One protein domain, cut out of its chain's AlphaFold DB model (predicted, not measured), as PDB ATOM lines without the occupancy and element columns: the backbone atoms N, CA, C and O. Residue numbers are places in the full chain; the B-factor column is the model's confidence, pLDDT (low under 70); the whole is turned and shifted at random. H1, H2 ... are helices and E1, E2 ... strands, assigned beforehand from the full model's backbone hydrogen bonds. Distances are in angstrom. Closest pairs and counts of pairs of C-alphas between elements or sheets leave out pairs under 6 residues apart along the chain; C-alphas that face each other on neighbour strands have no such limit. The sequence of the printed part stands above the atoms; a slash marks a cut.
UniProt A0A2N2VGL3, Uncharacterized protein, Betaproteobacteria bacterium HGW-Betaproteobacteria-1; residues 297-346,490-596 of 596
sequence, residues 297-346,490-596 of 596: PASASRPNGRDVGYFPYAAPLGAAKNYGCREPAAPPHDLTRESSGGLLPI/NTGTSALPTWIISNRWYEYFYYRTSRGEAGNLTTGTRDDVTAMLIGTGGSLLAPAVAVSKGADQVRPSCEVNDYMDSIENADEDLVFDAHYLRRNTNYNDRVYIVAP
ATOM      1  N   PRO A 297     -27.623  32.987  33.734       79.50
ATOM      2  CA  PRO A 297     -26.953  33.948  34.594       79.50
ATOM      3  C   PRO A 297     -25.607  33.426  35.096       79.50
ATOM      4  O   PRO A 297     -25.386  32.220  35.260       79.50
ATOM      5  N   ALA A 298     -24.709  34.363  35.408       81.81
ATOM      6  CA  ALA A 298     -23.427  34.033  36.008       81.81
ATOM      7  C   ALA A 298     -23.615  33.302  37.356       81.81
ATOM      8  O   ALA A 298     -24.344  33.753  38.241       81.81
ATOM      9  N   SER A 299     -22.939  32.167  37.529       80.62
ATOM     10  CA  SER A 299     -22.996  31.315  38.724       80.62
ATOM     11  C   SER A 299     -21.634  30.674  39.009       80.62
ATOM     12  O   SER A 299     -20.703  30.800  38.217       80.62
ATOM     13  N   ALA A 300     -21.492  29.956  40.130       80.56
ATOM     14  CA  ALA A 300     -20.242  29.259  40.450       80.56
ATOM     15  C   ALA A 300     -19.846  28.212  39.388       80.56
ATOM     16  O   ALA A 300     -18.660  28.016  39.136       80.56
ATOM     17  N   SER A 301     -20.828  27.556  38.761       79.25
ATOM     18  CA  SER A 301     -20.615  26.610  37.660       79.25
ATOM     19  C   SER A 301     -20.515  27.292  36.296       79.25
ATOM     20  O   SER A 301     -19.875  26.748  35.403       79.25
ATOM     21  N   ARG A 302     -21.111  28.479  36.133       79.62
ATOM     22  CA  ARG A 302     -21.069  29.272  34.896       79.62
ATOM     23  C   ARG A 302     -20.629  30.702  35.190       79.62
ATOM     24  O   ARG A 302     -21.455  31.609  35.163       79.62
ATOM     25  N   PRO A 303     -19.343  30.946  35.485       79.81
ATOM     26  CA  PRO A 303     -18.867  32.271  35.905       79.81
ATOM     27  C   PRO A 303     -19.013  33.348  34.818       79.81
ATOM     28  O   PRO A 303     -18.881  34.533  35.104       79.81
ATOM     29  N   ASN A 304     -19.295  32.927  33.583       81.19
ATOM     30  CA  ASN A 304     -19.298  33.731  32.369       81.19
ATOM     31  C   ASN A 304     -20.713  33.924  31.772       81.19
ATOM     32  O   ASN A 304     -20.835  34.388  30.640       81.19
ATOM     33  N   GLY A 305     -21.776  33.567  32.503       78.19
ATOM     34  CA  GLY A 305     -23.162  33.696  32.032       78.19
ATOM     35  C   GLY A 305     -23.567  35.135  31.663       78.19
ATOM     36  O   GLY A 305     -23.202  36.075  32.373       78.19
ATOM     37  N   ARG A 306     -24.310  35.317  30.560       76.81
ATOM     38  CA  ARG A 306     -24.814  36.623  30.077       76.81
ATOM     39  C   ARG A 306     -26.236  36.975  30.525       76.81
ATOM     40  O   ARG A 306     -26.607  38.132  30.354       76.81
ATOM     41  N   ASP A 307     -26.994  36.031  31.086       78.56
ATOM     42  CA  ASP A 307     -28.390  36.237  31.521       78.56
ATOM     43  C   ASP A 307     -29.310  36.777  30.407       78.56
ATOM     44  O   ASP A 307     -30.052  37.743  30.587       78.56
ATOM     45  N   VAL A 308     -29.220  36.181  29.212       72.69
ATOM     46  CA  VAL A 308     -30.091  36.551  28.082       72.69
ATOM     47  C   VAL A 308     -31.479  35.913  28.226       72.69
ATOM     48  O   VAL A 308     -32.471  36.503  27.807       72.69
ATOM     49  N   GLY A 309     -31.572  34.735  28.857       75.44
ATOM     50  CA  GLY A 309     -32.836  34.033  29.111       75.44
ATOM     51  C   GLY A 309     -33.403  33.264  27.911       75.44
ATOM     52  O   GLY A 309     -34.427  32.601  28.042       75.44
ATOM     53  N   TYR A 310     -32.730  33.313  26.762       75.12
ATOM     54  CA  TYR A 310     -33.009  32.505  25.576       75.12
ATOM     55  C   TYR A 310     -31.707  32.192  24.813       75.12
ATOM     56  O   TYR A 310     -30.690  32.864  24.999       75.12
ATOM     57  N   PHE A 311     -31.718  31.164  23.960       81.50
ATOM     58  CA  PHE A 311     -30.583  30.821  23.094       81.50
ATOM     59  C   PHE A 311     -30.577  31.640  21.800       81.50
ATOM     60  O   PHE A 311     -31.665  31.974  21.341       81.50
ATOM     61  N   PRO A 312     -29.421  31.932  21.164       77.62
ATOM     62  CA  PRO A 312     -29.375  32.771  19.965       77.62
ATOM     63  C   PRO A 312     -30.106  32.119  18.782       77.62
ATOM     64  O   PRO A 312     -30.254  30.894  18.739       77.62
ATOM     65  N   TYR A 313     -30.552  32.932  17.823       73.56
ATOM     66  CA  TYR A 313     -31.101  32.435  16.557       73.56
ATOM     67  C   TYR A 313     -30.063  31.629  15.780       73.56
ATOM     68  O   TYR A 313     -28.887  31.994  15.762       73.56
ATOM     69  N   ALA A 314     -30.486  30.541  15.136       77.00
ATOM     70  CA  ALA A 314     -29.608  29.799  14.241       77.00
ATOM     71  C   ALA A 314     -29.255  30.646  13.009       77.00
ATOM     72  O   ALA A 314     -30.063  31.445  12.534       77.00
ATOM     73  N   ALA A 315     -28.045  30.464  12.482       73.62
ATOM     74  CA  ALA A 315     -27.673  31.028  11.194       73.62
ATOM     75  C   ALA A 315     -28.310  30.205  10.057       73.62
ATOM     76  O   ALA A 315     -28.258  28.977  10.112       73.62
ATOM     77  N   PRO A 316     -28.876  30.838   9.018       69.50
ATOM     78  CA  PRO A 316     -29.408  30.126   7.854       69.50
ATOM     79  C   PRO A 316     -28.356  29.257   7.135       69.50
ATOM     80  O   PRO A 316     -27.146  29.423   7.312       69.50
ATOM     81  N   LEU A 317     -28.812  28.333   6.291       72.44
ATOM     82  CA  LEU A 317     -27.942  27.526   5.431       72.44
ATOM     83  C   LEU A 317     -27.475  28.352   4.200       72.44
ATOM     84  O   LEU A 317     -28.027  29.419   3.908       72.44
ATOM     85  N   GLY A 318     -26.444  27.894   3.473       63.81
ATOM     86  CA  GLY A 318     -25.991  28.507   2.209       63.81
ATOM     87  C   GLY A 318     -24.530  28.996   2.140       63.81
ATOM     88  O   GLY A 318     -23.754  28.903   3.088       63.81
ATOM     89  N   ALA A 319     -24.130  29.474   0.951       45.91
ATOM     90  CA  ALA A 319     -22.726  29.658   0.544       45.91
ATOM     91  C   ALA A 319     -22.074  31.014   0.884       45.91
ATOM     92  O   ALA A 319     -20.861  31.165   0.711       45.91
ATOM     93  N   ALA A 320     -22.838  32.004   1.346       41.06
ATOM     94  CA  ALA A 320     -22.327  33.336   1.658       41.06
ATOM     95  C   ALA A 320     -22.316  33.593   3.171       41.06
ATOM     96  O   ALA A 320     -23.138  33.064   3.909       41.06
ATOM     97  N   LYS A 321     -21.421  34.485   3.620       37.34
ATOM     98  CA  LYS A 321     -21.416  35.042   4.989       37.34
ATOM     99  C   LYS A 321     -22.717  35.785   5.354       37.34
ATOM    100  O   LYS A 321     -22.883  36.144   6.513       37.34
ATOM    101  N   ASN A 322     -23.605  35.971   4.375       38.19
ATOM    102  CA  ASN A 322     -24.996  36.361   4.537       38.19
ATOM    103  C   ASN A 322     -25.834  35.126   4.201       38.19
ATOM    104  O   ASN A 322     -26.100  34.809   3.042       38.19
ATOM    105  N   TYR A 323     -26.095  34.370   5.252       42.44
ATOM    106  CA  TYR A 323     -26.861  33.144   5.292       42.44
ATOM    107  C   TYR A 323     -28.249  33.359   4.653       42.44
ATOM    108  O   TYR A 323     -29.013  34.193   5.125       42.44
ATOM    109  N   GLY A 324     -28.561  32.661   3.559       34.56
ATOM    110  CA  GLY A 324     -29.683  33.015   2.671       34.56
ATOM    111  C   GLY A 324     -30.721  31.917   2.448       34.56
ATOM    112  O   GLY A 324     -31.620  32.102   1.634       34.56
ATOM    113  N   CYS A 325     -30.609  30.779   3.134       41.00
ATOM    114  CA  CYS A 325     -31.552  29.677   2.986       41.00
ATOM    115  C   CYS A 325     -32.168  29.312   4.331       41.00
ATOM    116  O   CYS A 325     -31.492  28.805   5.231       41.00
ATOM    117  N   ARG A 326     -33.457  29.628   4.463       45.16
ATOM    118  CA  ARG A 326     -34.303  29.211   5.577       45.16
ATOM    119  C   ARG A 326     -34.847  27.823   5.260       45.16
ATOM    120  O   ARG A 326     -35.179  27.555   4.106       45.16
ATOM    121  N   GLU A 327     -34.929  26.964   6.270       40.38
ATOM    122  CA  GLU A 327     -35.706  25.733   6.144       40.38
ATOM    123  C   GLU A 327     -37.147  26.092   5.769       40.38
ATOM    124  O   GLU A 327     -37.674  27.074   6.317       40.38
ATOM    125  N   PRO A 328     -37.781  25.350   4.847       37.44
ATOM    126  CA  PRO A 328     -39.208  25.456   4.616       37.44
ATOM    127  C   PRO A 328     -39.928  25.480   5.960       37.44
ATOM    128  O   PRO A 328     -39.642  24.692   6.861       37.44
ATOM    129  N   ALA A 329     -40.847  26.430   6.122       37.38
ATOM    130  CA  ALA A 329     -41.739  26.413   7.261       37.38
ATOM    131  C   ALA A 329     -42.316  24.997   7.410       37.38
ATOM    132  O   ALA A 329     -42.815  24.424   6.435       37.38
ATOM    133  N   ALA A 330     -42.276  24.465   8.636       38.19
ATOM    134  CA  ALA A 330     -43.097  23.324   9.005       38.19
ATOM    135  C   ALA A 330     -44.510  23.525   8.409       38.19
ATOM    136  O   ALA A 330     -44.984  24.667   8.339       38.19
ATOM    137  N   PRO A 331     -45.169  22.456   7.925       33.41
ATOM    138  CA  PRO A 331     -46.385  22.538   7.115       33.41
ATOM    139  C   PRO A 331     -47.462  23.477   7.704       33.41
ATOM    140  O   PRO A 331     -47.480  23.691   8.912       33.41
ATOM    141  N   PRO A 332     -48.420  23.982   6.889       32.62
ATOM    142  CA  PRO A 332     -49.154  25.254   7.074       32.62
ATOM    143  C   PRO A 332     -50.058  25.405   8.310       32.62
ATOM    144  O   PRO A 332     -50.854  26.340   8.387       32.62
ATOM    145  N   HIS A 333     -49.999  24.495   9.270       30.92
ATOM    146  CA  HIS A 333     -50.666  24.644  10.545       30.92
ATOM    147  C   HIS A 333     -49.668  25.154  11.577       30.92
ATOM    148  O   HIS A 333     -48.953  24.353  12.168       30.92
ATOM    149  N   ASP A 334     -49.735  26.468  11.824       37.41
ATOM    150  CA  ASP A 334     -49.351  27.148  13.072       37.41
ATOM    151  C   ASP A 334     -48.155  28.117  12.963       37.41
ATOM    152  O   ASP A 334     -47.025  27.821  13.341       37.41
ATOM    153  N   LEU A 335     -48.453  29.343  12.517       36.59
ATOM    154  CA  LEU A 335     -47.563  30.517  12.516       36.59
ATOM    155  C   LEU A 335     -47.134  30.984  13.933       36.59
ATOM    156  O   LEU A 335     -46.582  32.072  14.069       36.59
ATOM    157  N   THR A 336     -47.379  30.201  14.992       37.25
ATOM    158  CA  THR A 336     -47.008  30.534  16.382       37.25
ATOM    159  C   THR A 336     -45.736  29.838  16.885       37.25
ATOM    160  O   THR A 336     -45.318  30.064  18.020       37.25
ATOM    161  N   ARG A 337     -45.079  29.001  16.072       46.78
ATOM    162  CA  ARG A 337     -43.956  28.173  16.543       46.78
ATOM    163  C   ARG A 337     -42.596  28.860  16.357       46.78
ATOM    164  O   ARG A 337     -41.999  28.815  15.289       46.78
ATOM    165  N   GLU A 338     -42.091  29.457  17.437       53.81
ATOM    166  CA  GLU A 338     -40.786  30.132  17.582       53.81
ATOM    167  C   GLU A 338     -39.536  29.199  17.542       53.81
ATOM    168  O   GLU A 338     -38.502  29.514  18.137       53.81
ATOM    169  N   SER A 339     -39.588  28.035  16.882       56.19
ATOM    170  CA  SER A 339     -38.413  27.154  16.735       56.19
ATOM    171  C   SER A 339     -37.495  27.620  15.598       56.19
ATOM    172  O   SER A 339     -37.966  27.937  14.507       56.19
ATOM    173  N   SER A 340     -36.181  27.636  15.833       69.69
ATOM    174  CA  SER A 340     -35.156  28.052  14.860       69.69
ATOM    175  C   SER A 340     -34.131  26.936  14.665       69.69
ATOM    176  O   SER A 340     -33.671  26.342  15.644       69.69
ATOM    177  N   GLY A 341     -33.784  26.650  13.408       77.12
ATOM    178  CA  GLY A 341     -32.798  25.646  13.022       77.12
ATOM    179  C   GLY A 341     -31.870  26.128  11.909       77.12
ATOM    180  O   GLY A 341     -32.271  26.951  11.087       77.12
ATOM    181  N   GLY A 342     -30.619  25.668  11.923       80.31
ATOM    182  CA  GLY A 342     -29.596  26.058  10.951       80.31
ATOM    183  C   GLY A 342     -28.169  25.824  11.458       80.31
ATOM    184  O   GLY A 342     -27.935  24.994  12.330       80.31
ATOM    185  N   LEU A 343     -27.191  26.557  10.925       82.00
ATOM    186  CA  LEU A 343     -25.808  26.554  11.419       82.00
ATOM    187  C   LEU A 343     -25.658  27.386  12.705       82.00
ATOM    188  O   LEU A 343     -26.539  28.146  13.111       82.00
ATOM    189  N   LEU A 344     -24.494  27.284  13.347       84.38
ATOM    190  CA  LEU A 344     -24.162  28.135  14.491       84.38
ATOM    191  C   LEU A 344     -23.994  29.615  14.080       84.38
ATOM    192  O   LEU A 344     -23.253  29.902  13.134       84.38
ATOM    193  N   PRO A 345     -24.572  30.571  14.834       77.38
ATOM    194  CA  PRO A 345     -24.531  32.006  14.530       77.38
ATOM    195  C   PRO A 345     -23.200  32.654  14.947       77.38
ATOM    196  O   PRO A 345     -23.141  33.511  15.826       77.38
ATOM    197  N   ILE A 346     -22.088  32.203  14.358       74.88
ATOM    198  CA  ILE A 346     -20.731  32.652  14.724       74.88
ATOM    199  C   ILE A 346     -20.372  34.071  14.243       74.88
ATOM    200  O   ILE A 346     -19.368  34.624  14.695       74.88
ATOM    201  N   ASN A 490     -20.782  34.016  20.110       83.44
ATOM    202  CA  ASN A 490     -19.354  33.953  19.781       83.44
ATOM    203  C   ASN A 490     -18.578  35.275  20.032       83.44
ATOM    204  O   ASN A 490     -17.572  35.574  19.393       83.44
ATOM    205  N   THR A 491     -19.013  36.074  21.006       79.88
ATOM    206  CA  THR A 491     -18.269  37.250  21.484       79.88
ATOM    207  C   THR A 491     -18.160  37.237  23.001       79.88
ATOM    208  O   THR A 491     -18.932  36.553  23.681       79.88
ATOM    209  N   GLY A 492     -17.234  38.025  23.559       84.19
ATOM    210  CA  GLY A 492     -17.121  38.230  25.005       84.19
ATOM    211  C   GLY A 492     -17.093  36.913  25.786       84.19
ATOM    212  O   GLY A 492     -16.235  36.068  25.556       84.19
ATOM    213  N   THR A 493     -18.046  36.733  26.698       82.38
ATOM    214  CA  THR A 493     -18.123  35.567  27.592       82.38
ATOM    215  C   THR A 493     -18.740  34.308  26.967       82.38
ATOM    216  O   THR A 493     -18.605  33.224  27.527       82.38
ATOM    217  N   SER A 494     -19.370  34.431  25.796       86.69
ATOM    218  CA  SER A 494     -19.899  33.324  24.985       86.69
ATOM    219  C   SER A 494     -19.030  33.069  23.745       86.69
ATOM    220  O   SER A 494     -19.510  32.526  22.752       86.69
ATOM    221  N   ALA A 495     -17.778  33.539  23.757       89.38
ATOM    222  CA  ALA A 495     -16.829  33.338  22.669       89.38
ATOM    223  C   ALA A 495     -16.445  31.859  22.555       89.38
ATOM    224  O   ALA A 495     -16.101  31.218  23.550       89.38
ATOM    225  N   LEU A 496     -16.471  31.333  21.333       92.06
ATOM    226  CA  LEU A 496     -15.964  30.001  21.048       92.06
ATOM    227  C   LEU A 496     -14.430  30.013  21.105       92.06
ATOM    228  O   LEU A 496     -13.798  31.018  20.756       92.06
ATOM    229  N   PRO A 497     -13.800  28.892  21.497       92.69
ATOM    230  CA  PRO A 497     -12.362  28.731  21.350       92.69
ATOM    231  C   PRO A 497     -11.903  29.030  19.919       92.69
ATOM    232  O   PRO A 497     -12.532  28.608  18.948       92.69
ATOM    233  N   THR A 498     -10.760  29.704  19.778       89.88
ATOM    234  CA  THR A 498     -10.215  30.113  18.471       89.88
ATOM    235  C   THR A 498     -10.045  28.944  17.504       89.88
ATOM    236  O   THR A 498     -10.262  29.116  16.308       89.88
ATOM    237  N   TRP A 499      -9.727  27.753  18.016       89.88
ATOM    238  CA  TRP A 499      -9.547  26.544  17.216       89.88
ATOM    239  C   TRP A 499     -10.845  26.045  16.564       89.88
ATOM    240  O   TRP A 499     -10.794  25.490  15.470       89.88
ATOM    241  N   ILE A 500     -12.013  26.272  17.182       91.75
ATOM    242  CA  ILE A 500     -13.316  25.938  16.575       91.75
ATOM    243  C   ILE A 500     -13.534  26.786  15.326       91.75
ATOM    244  O   ILE A 500     -14.031  26.289  14.315       91.75
ATOM    245  N   ILE A 501     -13.115  28.050  15.382       86.50
ATOM    246  CA  ILE A 501     -13.225  28.990  14.269       86.50
ATOM    247  C   ILE A 501     -12.162  28.700  13.204       86.50
ATOM    248  O   ILE A 501     -12.512  28.540  12.038       86.50
ATOM    249  N   SER A 502     -10.885  28.567  13.580       83.31
ATOM    250  CA  SER A 502      -9.792  28.343  12.620       83.31
ATOM    251  C   SER A 502      -9.900  27.003  11.900       83.31
ATOM    252  O   SER A 502      -9.594  26.925  10.715       83.31
ATOM    253  N   ASN A 503     -10.376  25.961  12.591       85.69
ATOM    254  CA  ASN A 503     -10.607  24.653  11.982       85.69
ATOM    255  C   ASN A 503     -12.018  24.519  11.395       85.69
ATOM    256  O   ASN A 503     -12.358  23.461  10.874       85.69
ATOM    257  N   ARG A 504     -12.837  25.576  11.446       86.81
ATOM    258  CA  ARG A 504     -14.170  25.635  10.829       86.81
ATOM    259  C   ARG A 504     -15.140  24.557  11.329       86.81
ATOM    260  O   ARG A 504     -15.994  24.084  10.588       86.81
ATOM    261  N   TRP A 505     -15.047  24.184  12.605       90.25
ATOM    262  CA  TRP A 505     -15.950  23.200  13.222       90.25
ATOM    263  C   TRP A 505     -17.409  23.652  13.231       90.25
ATOM    264  O   TRP A 505     -18.300  22.814  13.190       90.25
ATOM    265  N   TYR A 506     -17.660  24.962  13.237       85.31
ATOM    266  CA  TYR A 506     -19.009  25.525  13.187       85.31
ATOM    267  C   TYR A 506     -19.788  25.156  11.908       85.31
ATOM    268  O   TYR A 506     -21.008  25.249  11.905       85.31
ATOM    269  N   GLU A 507     -19.108  24.724  10.839       84.00
ATOM    270  CA  GLU A 507     -19.732  24.264   9.584       84.00
ATOM    271  C   GLU A 507     -20.251  22.820   9.676       84.00
ATOM    272  O   GLU A 507     -20.971  22.359   8.794       84.00
ATOM    273  N   TYR A 508     -19.883  22.112  10.748       89.69
ATOM    274  CA  TYR A 508     -20.197  20.702  10.988       89.69
ATOM    275  C   TYR A 508     -21.132  20.488  12.179       89.69
ATOM    276  O   TYR A 508     -21.291  19.367  12.665       89.69
ATOM    277  N   PHE A 509     -21.737  21.570  12.665       92.31
ATOM    278  CA  PHE A 509     -22.784  21.523  13.668       92.31
ATOM    279  C   PHE A 509     -24.009  22.243  13.143       92.31
ATOM    280  O   PHE A 509     -23.999  23.460  12.956       92.31
ATOM    281  N   TYR A 510     -25.069  21.471  12.957       90.81
ATOM    282  CA  TYR A 510     -26.401  22.023  12.877       90.81
ATOM    283  C   TYR A 510     -26.925  22.255  14.297       90.81
ATOM    284  O   TYR A 510     -26.618  21.512  15.229       90.81
ATOM    285  N   TYR A 511     -27.688  23.314  14.482       89.00
ATOM    286  CA  TYR A 511     -28.158  23.808  15.759       89.00
ATOM    287  C   TYR A 511     -29.665  24.049  15.677       89.00
ATOM    288  O   TYR A 511     -30.144  24.679  14.735       89.00
ATOM    289  N   ARG A 512     -30.402  23.545  16.672       86.75
ATOM    290  CA  ARG A 512     -31.859  23.686  16.790       86.75
ATOM    291  C   ARG A 512     -32.210  24.190  18.182       86.75
ATOM    292  O   ARG A 512     -31.655  23.712  19.176       86.75
ATOM    293  N   THR A 513     -33.162  25.108  18.257       83.12
ATOM    294  CA  THR A 513     -33.722  25.612  19.515       83.12
ATOM    295  C   THR A 513     -35.233  25.767  19.404       83.12
ATOM    296  O   THR A 513     -35.741  26.138  18.343       83.12
ATOM    297  N   SER A 514     -35.951  25.492  20.493       75.94
ATOM    298  CA  SER A 514     -37.328  25.945  20.680       75.94
ATOM    299  C   SER A 514     -37.334  27.207  21.551       75.94
ATOM    300  O   SER A 514     -36.611  27.301  22.547       75.94
ATOM    301  N   ARG A 515     -38.130  28.210  21.163       67.19
ATOM    302  CA  ARG A 515     -38.447  29.374  22.001       67.19
ATOM    303  C   ARG A 515     -39.959  29.401  22.299       67.19
ATOM    304  O   ARG A 515     -40.762  28.852  21.547       67.19
ATOM    305  N   GLY A 516     -40.334  30.015  23.421       58.66
ATOM    306  CA  GLY A 516     -41.732  30.324  23.748       58.66
ATOM    307  C   GLY A 516     -42.665  29.111  23.824       58.66
ATOM    308  O   GLY A 516     -42.354  28.122  24.481       58.66
ATOM    309  N   GLU A 517     -43.838  29.215  23.192       50.50
ATOM    310  CA  GLU A 517     -44.862  28.153  23.141       50.50
ATOM    311  C   GLU A 517     -44.601  27.111  22.035       50.50
ATOM    312  O   GLU A 517     -45.385  26.170  21.873       50.50
ATOM    313  N   ALA A 518     -43.500  27.242  21.280       54.50
ATOM    314  CA  ALA A 518     -43.053  26.191  20.378       54.50
ATOM    315  C   ALA A 518     -42.707  24.977  21.238       54.50
ATOM    316  O   ALA A 518     -41.776  25.034  22.038       54.50
ATOM    317  N   GLY A 519     -43.496  23.908  21.123       62.25
ATOM    318  CA  GLY A 519     -43.286  22.684  21.888       62.25
ATOM    319  C   GLY A 519     -41.818  22.248  21.897       62.25
ATOM    320  O   GLY A 519     -41.049  22.545  20.981       62.25
ATOM    321  N   ASN A 520     -41.429  21.558  22.962       79.31
ATOM    322  CA  ASN A 520     -40.067  21.077  23.136       79.31
ATOM    323  C   ASN A 520     -39.617  20.221  21.944       79.31
ATOM    324  O   ASN A 520     -40.399  19.465  21.360       79.31
ATOM    325  N   LEU A 521     -38.329  20.310  21.629       87.44
ATOM    326  CA  LEU A 521     -37.671  19.380  20.729       87.44
ATOM    327  C   LEU A 521     -37.726  17.977  21.343       87.44
ATOM    328  O   LEU A 521     -37.622  17.804  22.562       87.44
ATOM    329  N   THR A 522     -37.875  16.975  20.484       90.56
ATOM    330  CA  THR A 522     -37.881  15.569  20.873       90.56
ATOM    331  C   THR A 522     -36.644  14.872  20.318       90.56
ATOM    332  O   THR A 522     -36.355  14.971  19.136       90.56
ATOM    333  N   THR A 523     -35.893  14.154  21.153       91.06
ATOM    334  CA  THR A 523     -34.764  13.304  20.730       91.06
ATOM    335  C   THR A 523     -34.876  11.933  21.381       91.06
ATOM    336  O   THR A 523     -34.726  11.766  22.601       91.06
ATOM    337  N   GLY A 524     -35.155  10.915  20.565       88.69
ATOM    338  CA  GLY A 524     -35.482   9.580  21.062       88.69
ATOM    339  C   GLY A 524     -36.679   9.611  22.020       88.69
ATOM    340  O   GLY A 524     -37.801   9.876  21.612       88.69
ATOM    341  N   THR A 525     -36.454   9.323  23.305       88.88
ATOM    342  CA  THR A 525     -37.514   9.316  24.333       88.88
ATOM    343  C   THR A 525     -37.588  10.596  25.169       88.88
ATOM    344  O   THR A 525     -38.289  10.600  26.178       88.88
ATOM    345  N   ARG A 526     -36.802  11.629  24.845       90.06
ATOM    346  CA  ARG A 526     -36.821  12.911  25.564       90.06
ATOM    347  C   ARG A 526     -37.614  13.924  24.767       90.06
ATOM    348  O   ARG A 526     -37.224  14.195  23.644       90.06
ATOM    349  N   ASP A 527     -38.658  14.470  25.366       88.00
ATOM    350  CA  ASP A 527     -39.554  15.511  24.848       88.00
ATOM    351  C   ASP A 527     -39.442  16.801  25.683       88.00
ATOM    352  O   ASP A 527     -40.344  17.634  25.726       88.00
ATOM    353  N   ASP A 528     -38.334  16.939  26.406       87.88
ATOM    354  CA  ASP A 528     -38.003  18.035  27.300       87.88
ATOM    355  C   ASP A 528     -36.731  18.726  26.818       87.88
ATOM    356  O   ASP A 528     -35.829  18.870  27.618       87.88
ATOM    357  N   VAL A 529     -36.578  19.021  25.519       89.88
ATOM    358  CA  VAL A 529     -35.356  19.642  24.979       89.88
ATOM    359  C   VAL A 529     -35.646  21.018  24.387       89.88
ATOM    360  O   VAL A 529     -36.399  21.153  23.430       89.88
ATOM    361  N   THR A 530     -34.984  22.044  24.915       84.50
ATOM    362  CA  THR A 530     -35.078  23.440  24.446       84.50
ATOM    363  C   THR A 530     -33.978  23.832  23.462       84.50
ATOM    364  O   THR A 530     -34.154  24.741  22.644       84.50
ATOM    365  N   ALA A 531     -32.834  23.144  23.501       89.31
ATOM    366  CA  ALA A 531     -31.754  23.335  22.537       89.31
ATOM    367  C   ALA A 531     -30.895  22.085  22.351       89.31
ATOM    368  O   ALA A 531     -30.569  21.364  23.302       89.31
ATOM    369  N   MET A 532     -30.438  21.880  21.118       93.44
ATOM    370  CA  MET A 532     -29.547  20.781  20.761       93.44
ATOM    371  C   MET A 532     -28.609  21.136  19.602       93.44
ATOM    372  O   MET A 532     -28.826  22.087  18.851       93.44
ATOM    373  N   LEU A 533     -27.565  20.325  19.461       95.12
ATOM    374  CA  LEU A 533     -26.635  20.332  18.338       95.12
ATOM    375  C   LEU A 533     -26.688  18.981  17.632       95.12
ATOM    376  O   LEU A 533     -26.794  17.947  18.286       95.12
ATOM    377  N   ILE A 534     -26.520  18.983  16.319       93.44
ATOM    378  CA  ILE A 534     -26.335  17.790  15.502       93.44
ATOM    379  C   ILE A 534     -24.963  17.905  14.843       93.44
ATOM    380  O   ILE A 534     -24.732  18.794  14.027       93.44
ATOM    381  N   GLY A 535     -24.028  17.038  15.233       93.69
ATOM    382  CA  GLY A 535     -22.733  16.912  14.570       93.69
ATOM    383  C   GLY A 535     -22.907  16.168  13.252       93.69
ATOM    384  O   GLY A 535     -23.124  14.961  13.280       93.69
ATOM    385  N   THR A 536     -22.801  16.874  12.129       88.06
ATOM    386  CA  THR A 536     -23.191  16.428  10.773       88.06
ATOM    387  C   THR A 536     -22.144  15.577  10.047       88.06
ATOM    388  O   THR A 536     -22.284  15.289   8.860       88.06
ATOM    389  N   GLY A 537     -21.034  15.259  10.724       86.75
ATOM    390  CA  GLY A 537     -19.942  14.447  10.186       86.75
ATOM    391  C   GLY A 537     -19.351  14.947   8.859       86.75
ATOM    392  O   GLY A 537     -19.580  16.075   8.421       86.75
ATOM    393  N   GLY A 538     -18.511  14.122   8.233       79.75
ATOM    394  CA  GLY A 538     -18.038  14.365   6.864       79.75
ATOM    395  C   GLY A 538     -19.067  13.883   5.840       79.75
ATOM    396  O   GLY A 538     -19.922  13.070   6.177       79.75
ATOM    397  N   SER A 539     -18.982  14.320   4.585       77.94
ATOM    398  CA  SER A 539     -19.890  13.815   3.545       77.94
ATOM    399  C   SER A 539     -19.785  12.290   3.403       77.94
ATOM    400  O   SER A 539     -18.686  11.734   3.434       77.94
ATOM    401  N   LEU A 540     -20.899  11.586   3.217       76.44
ATOM    402  CA  LEU A 540     -20.850  10.149   2.916       76.44
ATOM    403  C   LEU A 540     -20.499   9.925   1.437       76.44
ATOM    404  O   LEU A 540     -21.167  10.458   0.558       76.44
ATOM    405  N   LEU A 541     -19.475   9.109   1.152       60.75
ATOM    406  CA  LEU A 541     -18.984   8.839  -0.215       60.75
ATOM    407  C   LEU A 541     -19.857   7.860  -1.029       60.75
ATOM    408  O   LEU A 541     -19.611   7.657  -2.214       60.75
ATOM    409  N   ALA A 542     -20.855   7.227  -0.409       59.34
ATOM    410  CA  ALA A 542     -21.756   6.277  -1.062       59.34
ATOM    411  C   ALA A 542     -23.222   6.571  -0.680       59.34
ATOM    412  O   ALA A 542     -23.791   5.864   0.157       59.34
ATOM    413  N   PRO A 543     -23.860   7.597  -1.278       51.19
ATOM    414  CA  PRO A 543     -25.234   7.995  -0.944       51.19
ATOM    415  C   PRO A 543     -26.281   6.908  -1.231       51.19
ATOM    416  O   PRO A 543     -27.339   6.907  -0.614       51.19
ATOM    417  N   ALA A 544     -25.971   5.918  -2.080       46.97
ATOM    418  CA  ALA A 544     -26.898   4.867  -2.515       46.97
ATOM    419  C   ALA A 544     -27.466   3.950  -1.401       46.97
ATOM    420  O   ALA A 544     -28.292   3.088  -1.697       46.97
ATOM    421  N   VAL A 545     -27.034   4.095  -0.141       47.00
ATOM    422  CA  VAL A 545     -27.491   3.268   0.997       47.00
ATOM    423  C   VAL A 545     -28.038   4.101   2.171       47.00
ATOM    424  O   VAL A 545     -28.564   3.535   3.131       47.00
ATOM    425  N   ALA A 546     -27.976   5.434   2.099       53.12
ATOM    426  CA  ALA A 546     -28.705   6.313   3.011       53.12
ATOM    427  C   ALA A 546     -30.051   6.643   2.354       53.12
ATOM    428  O   ALA A 546     -30.111   7.402   1.396       53.12
ATOM    429  N   VAL A 547     -31.134   6.018   2.819       49.16
ATOM    430  CA  VAL A 547     -32.465   6.066   2.173       49.16
ATOM    431  C   VAL A 547     -33.048   7.495   2.099       49.16
ATOM    432  O   VAL A 547     -33.906   7.758   1.261       49.16
ATOM    433  N   SER A 548     -32.548   8.419   2.922       54.16
ATOM    434  CA  SER A 548     -32.817   9.868   2.897       54.16
ATOM    435  C   SER A 548     -32.120  10.624   1.757       54.16
ATOM    436  O   SER A 548     -32.562  11.709   1.389       54.16
ATOM    437  N   LYS A 549     -31.030  10.093   1.186       58.69
ATOM    438  CA  LYS A 549     -30.121  10.847   0.310       58.69
ATOM    439  C   LYS A 549     -30.337  10.508  -1.162       58.69
ATOM    440  O   LYS A 549     -29.902   9.473  -1.656       58.69
ATOM    441  N   GLY A 550     -30.995  11.414  -1.884       49.12
ATOM    442  CA  GLY A 550     -31.212  11.305  -3.331       49.12
ATOM    443  C   GLY A 550     -29.992  11.640  -4.212       49.12
ATOM    444  O   GLY A 550     -30.048  11.365  -5.410       49.12
ATOM    445  N   ALA A 551     -28.917  12.229  -3.657       60.31
ATOM    446  CA  ALA A 551     -27.708  12.677  -4.373       60.31
ATOM    447  C   ALA A 551     -26.463  12.794  -3.450       60.31
ATOM    448  O   ALA A 551     -26.550  12.539  -2.249       60.31
ATOM    449  N   ASP A 552     -25.308  13.164  -4.025       67.69
ATOM    450  CA  ASP A 552     -24.073  13.492  -3.290       67.69
ATOM    451  C   ASP A 552     -24.266  14.740  -2.413       67.69
ATOM    452  O   ASP A 552     -24.810  15.736  -2.882       67.69
ATOM    453  N   GLN A 553     -23.766  14.713  -1.171       74.25
ATOM    454  CA  GLN A 553     -23.857  15.859  -0.260       74.25
ATOM    455  C   GLN A 553     -22.981  17.019  -0.735       74.25
ATOM    456  O   GLN A 553     -21.749  16.899  -0.789       74.25
ATOM    457  N   VAL A 554     -23.605  18.164  -0.994       73.88
ATOM    458  CA  VAL A 554     -22.911  19.398  -1.371       73.88
ATOM    459  C   VAL A 554     -22.865  20.340  -0.177       73.88
ATOM    460  O   VAL A 554     -23.887  20.712   0.379       73.88
ATOM    461  N   ARG A 555     -21.670  20.770   0.234       76.19
ATOM    462  CA  ARG A 555     -21.510  21.748   1.320       76.19
ATOM    463  C   ARG A 555     -20.610  22.898   0.850       76.19
ATOM    464  O   ARG A 555     -19.513  22.630   0.353       76.19
ATOM    465  N   PRO A 556     -21.010  24.173   1.014       75.19
ATOM    466  CA  PRO A 556     -22.274  24.642   1.591       75.19
ATOM    467  C   PRO A 556     -23.481  24.427   0.656       75.19
ATOM    468  O   PRO A 556     -23.327  24.475  -0.562       75.19
ATOM    469  N   SER A 557     -24.669  24.242   1.235       73.94
ATOM    470  CA  SER A 557     -25.952  24.091   0.531       73.94
ATOM    471  C   SER A 557     -27.094  24.723   1.331       73.94
ATOM    472  O   SER A 557     -26.887  25.187   2.448       73.94
ATOM    473  N   CYS A 558     -28.271  24.784   0.723       72.81
ATOM    474  CA  CYS A 558     -29.528  25.244   1.297       72.81
ATOM    475  C   CYS A 558     -30.423  24.098   1.779       72.81
ATOM    476  O   CYS A 558     -31.367  24.348   2.519       72.81
ATOM    477  N   GLU A 559     -30.123  22.863   1.382       75.38
ATOM    478  CA  GLU A 559     -30.909  21.680   1.724       75.38
ATOM    479  C   GLU A 559     -30.394  21.064   3.029       75.38
ATOM    480  O   GLU A 559     -29.207  20.753   3.147       75.38
ATOM    481  N   VAL A 560     -31.275  20.819   4.003       78.75
ATOM    482  CA  VAL A 560     -30.906  20.160   5.275       78.75
ATOM    483  C   VAL A 560     -30.298  18.778   5.024       78.75
ATOM    484  O   VAL A 560     -29.320  18.398   5.671       78.75
ATOM    485  N   ASN A 561     -30.799  18.069   4.009       79.50
ATOM    486  CA  ASN A 561     -30.314  16.761   3.558       79.50
ATOM    487  C   ASN A 561     -28.847  16.759   3.078       79.50
ATOM    488  O   ASN A 561     -28.197  15.711   3.054       79.50
ATOM    489  N   ASP A 562     -28.280  17.915   2.723       79.38
ATOM    490  CA  ASP A 562     -26.853  18.013   2.400       79.38
ATOM    491  C   ASP A 562     -25.961  18.021   3.651       79.38
ATOM    492  O   ASP A 562     -24.758  17.734   3.586       79.38
ATOM    493  N   TYR A 563     -26.549  18.308   4.811       82.44
ATOM    494  CA  TYR A 563     -25.879  18.337   6.103       82.44
ATOM    495  C   TYR A 563     -26.205  17.109   6.944       82.44
ATOM    496  O   TYR A 563     -25.305  16.595   7.592       82.44
ATOM    497  N   MET A 564     -27.444  16.630   6.927       85.31
ATOM    498  CA  MET A 564     -27.887  15.529   7.776       85.31
ATOM    499  C   MET A 564     -28.102  14.241   6.998       85.31
ATOM    500  O   MET A 564     -28.409  14.233   5.805       85.31
ATOM    501  N   ASP A 565     -27.925  13.133   7.699       80.81
ATOM    502  CA  ASP A 565     -27.800  11.813   7.120       80.81
ATOM    503  C   ASP A 565     -28.977  10.894   7.435       80.81
ATOM    504  O   ASP A 565     -29.318  10.043   6.611       80.81
ATOM    505  N   SER A 566     -29.612  11.026   8.597       80.81
ATOM    506  CA  SER A 566     -30.839  10.274   8.903       80.81
ATOM    507  C   SER A 566     -32.063  10.898   8.251       80.81
ATOM    508  O   SER A 566     -32.155  12.118   8.178       80.81
ATOM    509  N   ILE A 567     -33.048  10.058   7.918       82.44
ATOM    510  CA  ILE A 567     -34.401  10.518   7.575       82.44
ATOM    511  C   ILE A 567     -34.969  11.380   8.707       82.44
ATOM    512  O   ILE A 567     -35.398  12.486   8.433       82.44
ATOM    513  N   GLU A 568     -34.892  10.897   9.950       87.31
ATOM    514  CA  GLU A 568     -35.469  11.585  11.111       87.31
ATOM    515  C   GLU A 568     -34.893  12.992  11.299       87.31
ATOM    516  O   GLU A 568     -35.628  13.957  11.361       87.31
ATOM    517  N   ASN A 569     -33.566  13.161  11.329       87.19
ATOM    518  CA  ASN A 569     -33.019  14.504  11.535       87.19
ATOM    519  C   ASN A 569     -33.293  15.461  10.357       87.19
ATOM    520  O   ASN A 569     -33.204  16.672  10.542       87.19
ATOM    521  N   ALA A 570     -33.572  14.940   9.159       81.62
ATOM    522  CA  ALA A 570     -33.617  15.720   7.925       81.62
ATOM    523  C   ALA A 570     -35.030  15.915   7.345       81.62
ATOM    524  O   ALA A 570     -35.161  16.471   6.255       81.62
ATOM    525  N   ASP A 571     -36.080  15.467   8.040       78.38
ATOM    526  CA  ASP A 571     -37.480  15.619   7.612       78.38
ATOM    527  C   ASP A 571     -38.140  16.939   8.064       78.38
ATOM    528  O   ASP A 571     -39.316  17.176   7.780       78.38
ATOM    529  N   GLU A 572     -37.344  17.812   8.689       73.38
ATOM    530  CA  GLU A 572     -37.667  19.194   9.064       73.38
ATOM    531  C   GLU A 572     -38.730  19.346  10.164       73.38
ATOM    532  O   GLU A 572     -39.243  20.451  10.386       73.38
ATOM    533  N   ASP A 573     -39.034  18.283  10.915       80.19
ATOM    534  CA  ASP A 573     -39.943  18.370  12.055       80.19
ATOM    535  C   ASP A 573     -39.231  18.761  13.387       80.19
ATOM    536  O   ASP A 573     -38.243  19.514  13.400       80.19
ATOM    537  N   LEU A 574     -39.822  18.424  14.543       83.19
ATOM    538  CA  LEU A 574     -39.256  18.701  15.879       83.19
ATOM    539  C   LEU A 574     -38.798  17.426  16.602       83.19
ATOM    540  O   LEU A 574     -38.491  17.476  17.797       83.19
ATOM    541  N   VAL A 575     -38.779  16.302  15.901       87.81
ATOM    542  CA  VAL A 575     -38.377  14.982  16.361       87.81
ATOM    543  C   VAL A 575     -37.060  14.631  15.680       87.81
ATOM    544  O   VAL A 575     -36.821  14.884  14.510       87.81
ATOM    545  N   PHE A 576     -36.132  14.137  16.482       91.06
ATOM    546  CA  PHE A 576     -34.773  13.869  16.061       91.06
ATOM    547  C   PHE A 576     -34.334  12.515  16.585       91.06
ATOM    548  O   PHE A 576     -34.856  11.980  17.578       91.06
ATOM    549  N   ASP A 577     -33.285  11.990  15.962       92.50
ATOM    550  CA  ASP A 577     -32.651  10.764  16.399       92.50
ATOM    551  C   ASP A 577     -32.294  10.816  17.883       92.50
ATOM    552  O   ASP A 577     -31.963  11.851  18.474       92.50
ATOM    553  N   ALA A 578     -32.287   9.642  18.503       91.38
ATOM    554  CA  ALA A 578     -31.811   9.519  19.865       91.38
ATOM    555  C   ALA A 578     -30.334   9.942  19.975       91.38
ATOM    556  O   ALA A 578     -29.473   9.431  19.261       91.38
ATOM    557  N   HIS A 579     -30.001  10.766  20.971       88.12
ATOM    558  CA  HIS A 579     -28.619  11.184  21.284       88.12
ATOM    559  C   HIS A 579     -27.608  10.039  21.535       88.12
ATOM    560  O   HIS A 579     -26.393  10.262  21.579       88.12
ATOM    561  N   TYR A 580     -28.082   8.806  21.729       87.38
ATOM    562  CA  TYR A 580     -27.262   7.601  21.892       87.38
ATOM    563  C   TYR A 580     -27.189   6.724  20.631       87.38
ATOM    564  O   TYR A 580     -26.588   5.643  20.686       87.38
ATOM    565  N   LEU A 581     -27.792   7.145  19.515       87.12
ATOM    566  CA  LEU A 581     -27.728   6.415  18.255       87.12
ATOM    567  C   LEU A 581     -26.265   6.295  17.801       87.12
ATOM    568  O   LEU A 581     -25.473   7.236  17.886       87.12
ATOM    569  N   ARG A 582     -25.871   5.084  17.395       82.44
ATOM    570  CA  ARG A 582     -24.493   4.798  16.978       82.44
ATOM    571  C   ARG A 582     -24.323   5.093  15.494       82.44
ATOM    572  O   ARG A 582     -25.142   4.669  14.685       82.44
ATOM    573  N   ARG A 583     -23.194   5.717  15.156       81.31
ATOM    574  CA  ARG A 583     -22.756   5.900  13.770       81.31
ATOM    575  C   ARG A 583     -22.541   4.567  13.071       81.31
ATOM    576  O   ARG A 583     -22.146   3.577  13.694       81.31
ATOM    577  N   ASN A 584     -22.746   4.578  11.766       77.94
ATOM    578  CA  ASN A 584     -22.378   3.500  10.863       77.94
ATOM    579  C   ASN A 584     -21.955   4.095   9.508       77.94
ATOM    580  O   ASN A 584     -21.805   5.305   9.371       77.94
ATOM    581  N   THR A 585     -21.737   3.249   8.506       73.38
ATOM    582  CA  THR A 585     -21.281   3.677   7.173       73.38
ATOM    583  C   THR A 585     -22.289   4.542   6.410       73.38
ATOM    584  O   THR A 585     -21.902   5.220   5.466       73.38
ATOM    585  N   ASN A 586     -23.563   4.522   6.808       73.75
ATOM    586  CA  ASN A 586     -24.679   5.185   6.129       73.75
ATOM    587  C   ASN A 586     -25.259   6.348   6.947       73.75
ATOM    588  O   ASN A 586     -26.185   7.011   6.492       73.75
ATOM    589  N   TYR A 587     -24.762   6.552   8.166       79.25
ATOM    590  CA  TYR A 587     -25.259   7.545   9.103       79.25
ATOM    591  C   TYR A 587     -24.120   7.986  10.013       79.25
ATOM    592  O   TYR A 587     -23.614   7.190  10.819       79.25
ATOM    593  N   ASN A 588     -23.725   9.252   9.894       83.88
ATOM    594  CA  ASN A 588     -22.715   9.832  10.762       83.88
ATOM    595  C   ASN A 588     -23.197  11.060  11.547       83.88
ATOM    596  O   ASN A 588     -22.374  11.666  12.237       83.88
ATOM    597  N   ASP A 589     -24.497  11.368  11.559       88.88
ATOM    598  CA  ASP A 589     -24.998  12.426  12.434       88.88
ATOM    599  C   ASP A 589     -24.842  12.044  13.904       88.88
ATOM    600  O   ASP A 589     -24.663  10.876  14.285       88.88
ATOM    601  N   ARG A 590     -24.894  13.060  14.762       91.88
ATOM    602  CA  ARG A 590     -24.969  12.839  16.195       91.88
ATOM    603  C   ARG A 590     -25.643  13.971  16.936       91.88
ATOM    604  O   ARG A 590     -25.134  15.085  16.950       91.88
ATOM    605  N   VAL A 591     -26.710  13.634  17.648       94.12
ATOM    606  CA  VAL A 591     -27.443  14.579  18.490       94.12
ATOM    607  C   VAL A 591     -26.745  14.769  19.843       94.12
ATOM    608  O   VAL A 591     -26.398  13.808  20.536       94.12
ATOM    609  N   TYR A 592     -26.564  16.027  20.233       95.00
ATOM    610  CA  TYR A 592     -26.042  16.483  21.516       95.00
ATOM    611  C   TYR A 592     -27.060  17.429  22.159       95.00
ATOM    612  O   TYR A 592     -27.358  18.494  21.624       95.00
ATOM    613  N   ILE A 593     -27.565  17.072  23.337       94.50
ATOM    614  CA  ILE A 593     -28.505  17.920  24.077       94.50
ATOM    615  C   ILE A 593     -27.733  19.069  24.738       94.50
ATOM    616  O   ILE A 593     -26.813  18.842  25.535       94.50
ATOM    617  N   VAL A 594     -28.111  20.309  24.426       93.06
ATOM    618  CA  VAL A 594     -27.524  21.508  25.039       93.06
ATOM    619  C   VAL A 594     -28.238  21.794  26.354       93.06
ATOM    620  O   VAL A 594     -27.592  21.779  27.410       93.06
ATOM    621  N   ALA A 595     -29.560  21.949  26.305       86.81
ATOM    622  CA  ALA A 595     -30.409  22.151  27.471       86.81
ATOM    623  C   ALA A 595     -31.720  21.367  27.341       86.81
ATOM    624  O   ALA A 595     -32.242  21.258  26.226       86.81
ATOM    625  N   PRO A 596     -32.221  20.808  28.460       82.06
ATOM    626  CA  PRO A 596     -33.603  20.391  28.532       82.06
ATOM    627  C   PRO A 596     -34.536  21.617  28.511       82.06
ATOM    628  O   PRO A 596     -34.154  22.646  29.107       82.06
TER     629      PRO A 596
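AT A GLANCE: This is residues 297 to 346 and 490 to 596 of the 596 residues of an uncharacterized protein of Betaproteobacteria bacterium HGW-Betaproteobacteria-1 (UniProt A0A2N2VGL3). Little regular structure: a small antiparallel sheet, E1 E2 E5 E6, forms the core amid long loops, with the hairpin E3 E4 near E6. The printed 157 residues run E1 H1 H2 E2 E3 E4 E5 H3 E6, class mixed, with only 40 in named elements; compact, radius of gyration of the C-alphas 15.9 A, spans 49 by 40 by 32 A.

IN THESE COORDINATES: Pass residues 297 to 339 and find C-alpha 340 at (-35.156, 28.052, 14.860), where E1 runs to 343. Then read H1, 498 to 502; H2, 505 to 508; E2, 509 to 513, 13.1 A; E3, 521 to 523; E4, 526 to 529; E5, 531 to 535, 13.6 A; H3, 567 to 570; E6, 590 to 595, 15.6 A, ending at (-30.409, 22.151, 27.471).

HOW THE PARTS SIT: Look for N and O within hydrogen-bond range: E1 and E2, N 342 and O 511, 3.0 A; E2 and E5, N 534 and O 510, 2.8 A; E5 and E6, N 592 and O 533, 2.7 A; hairpin E3 and E4, N 521 and O 529, 2.8 A. H2 only grazes the sheet; H1 and H3 are not on it. H1 has its O i to N i+4 pair within range; H2 and H3 are too short for one.

THE WHOLE: Residues 347 to 489 are cut out, C-alphas 346 and 490 being 5.4 A apart. Links E5 to H3 and H3 to E6 are long. Confidence is low, under 70, at 41 residues, among them 318 to 340.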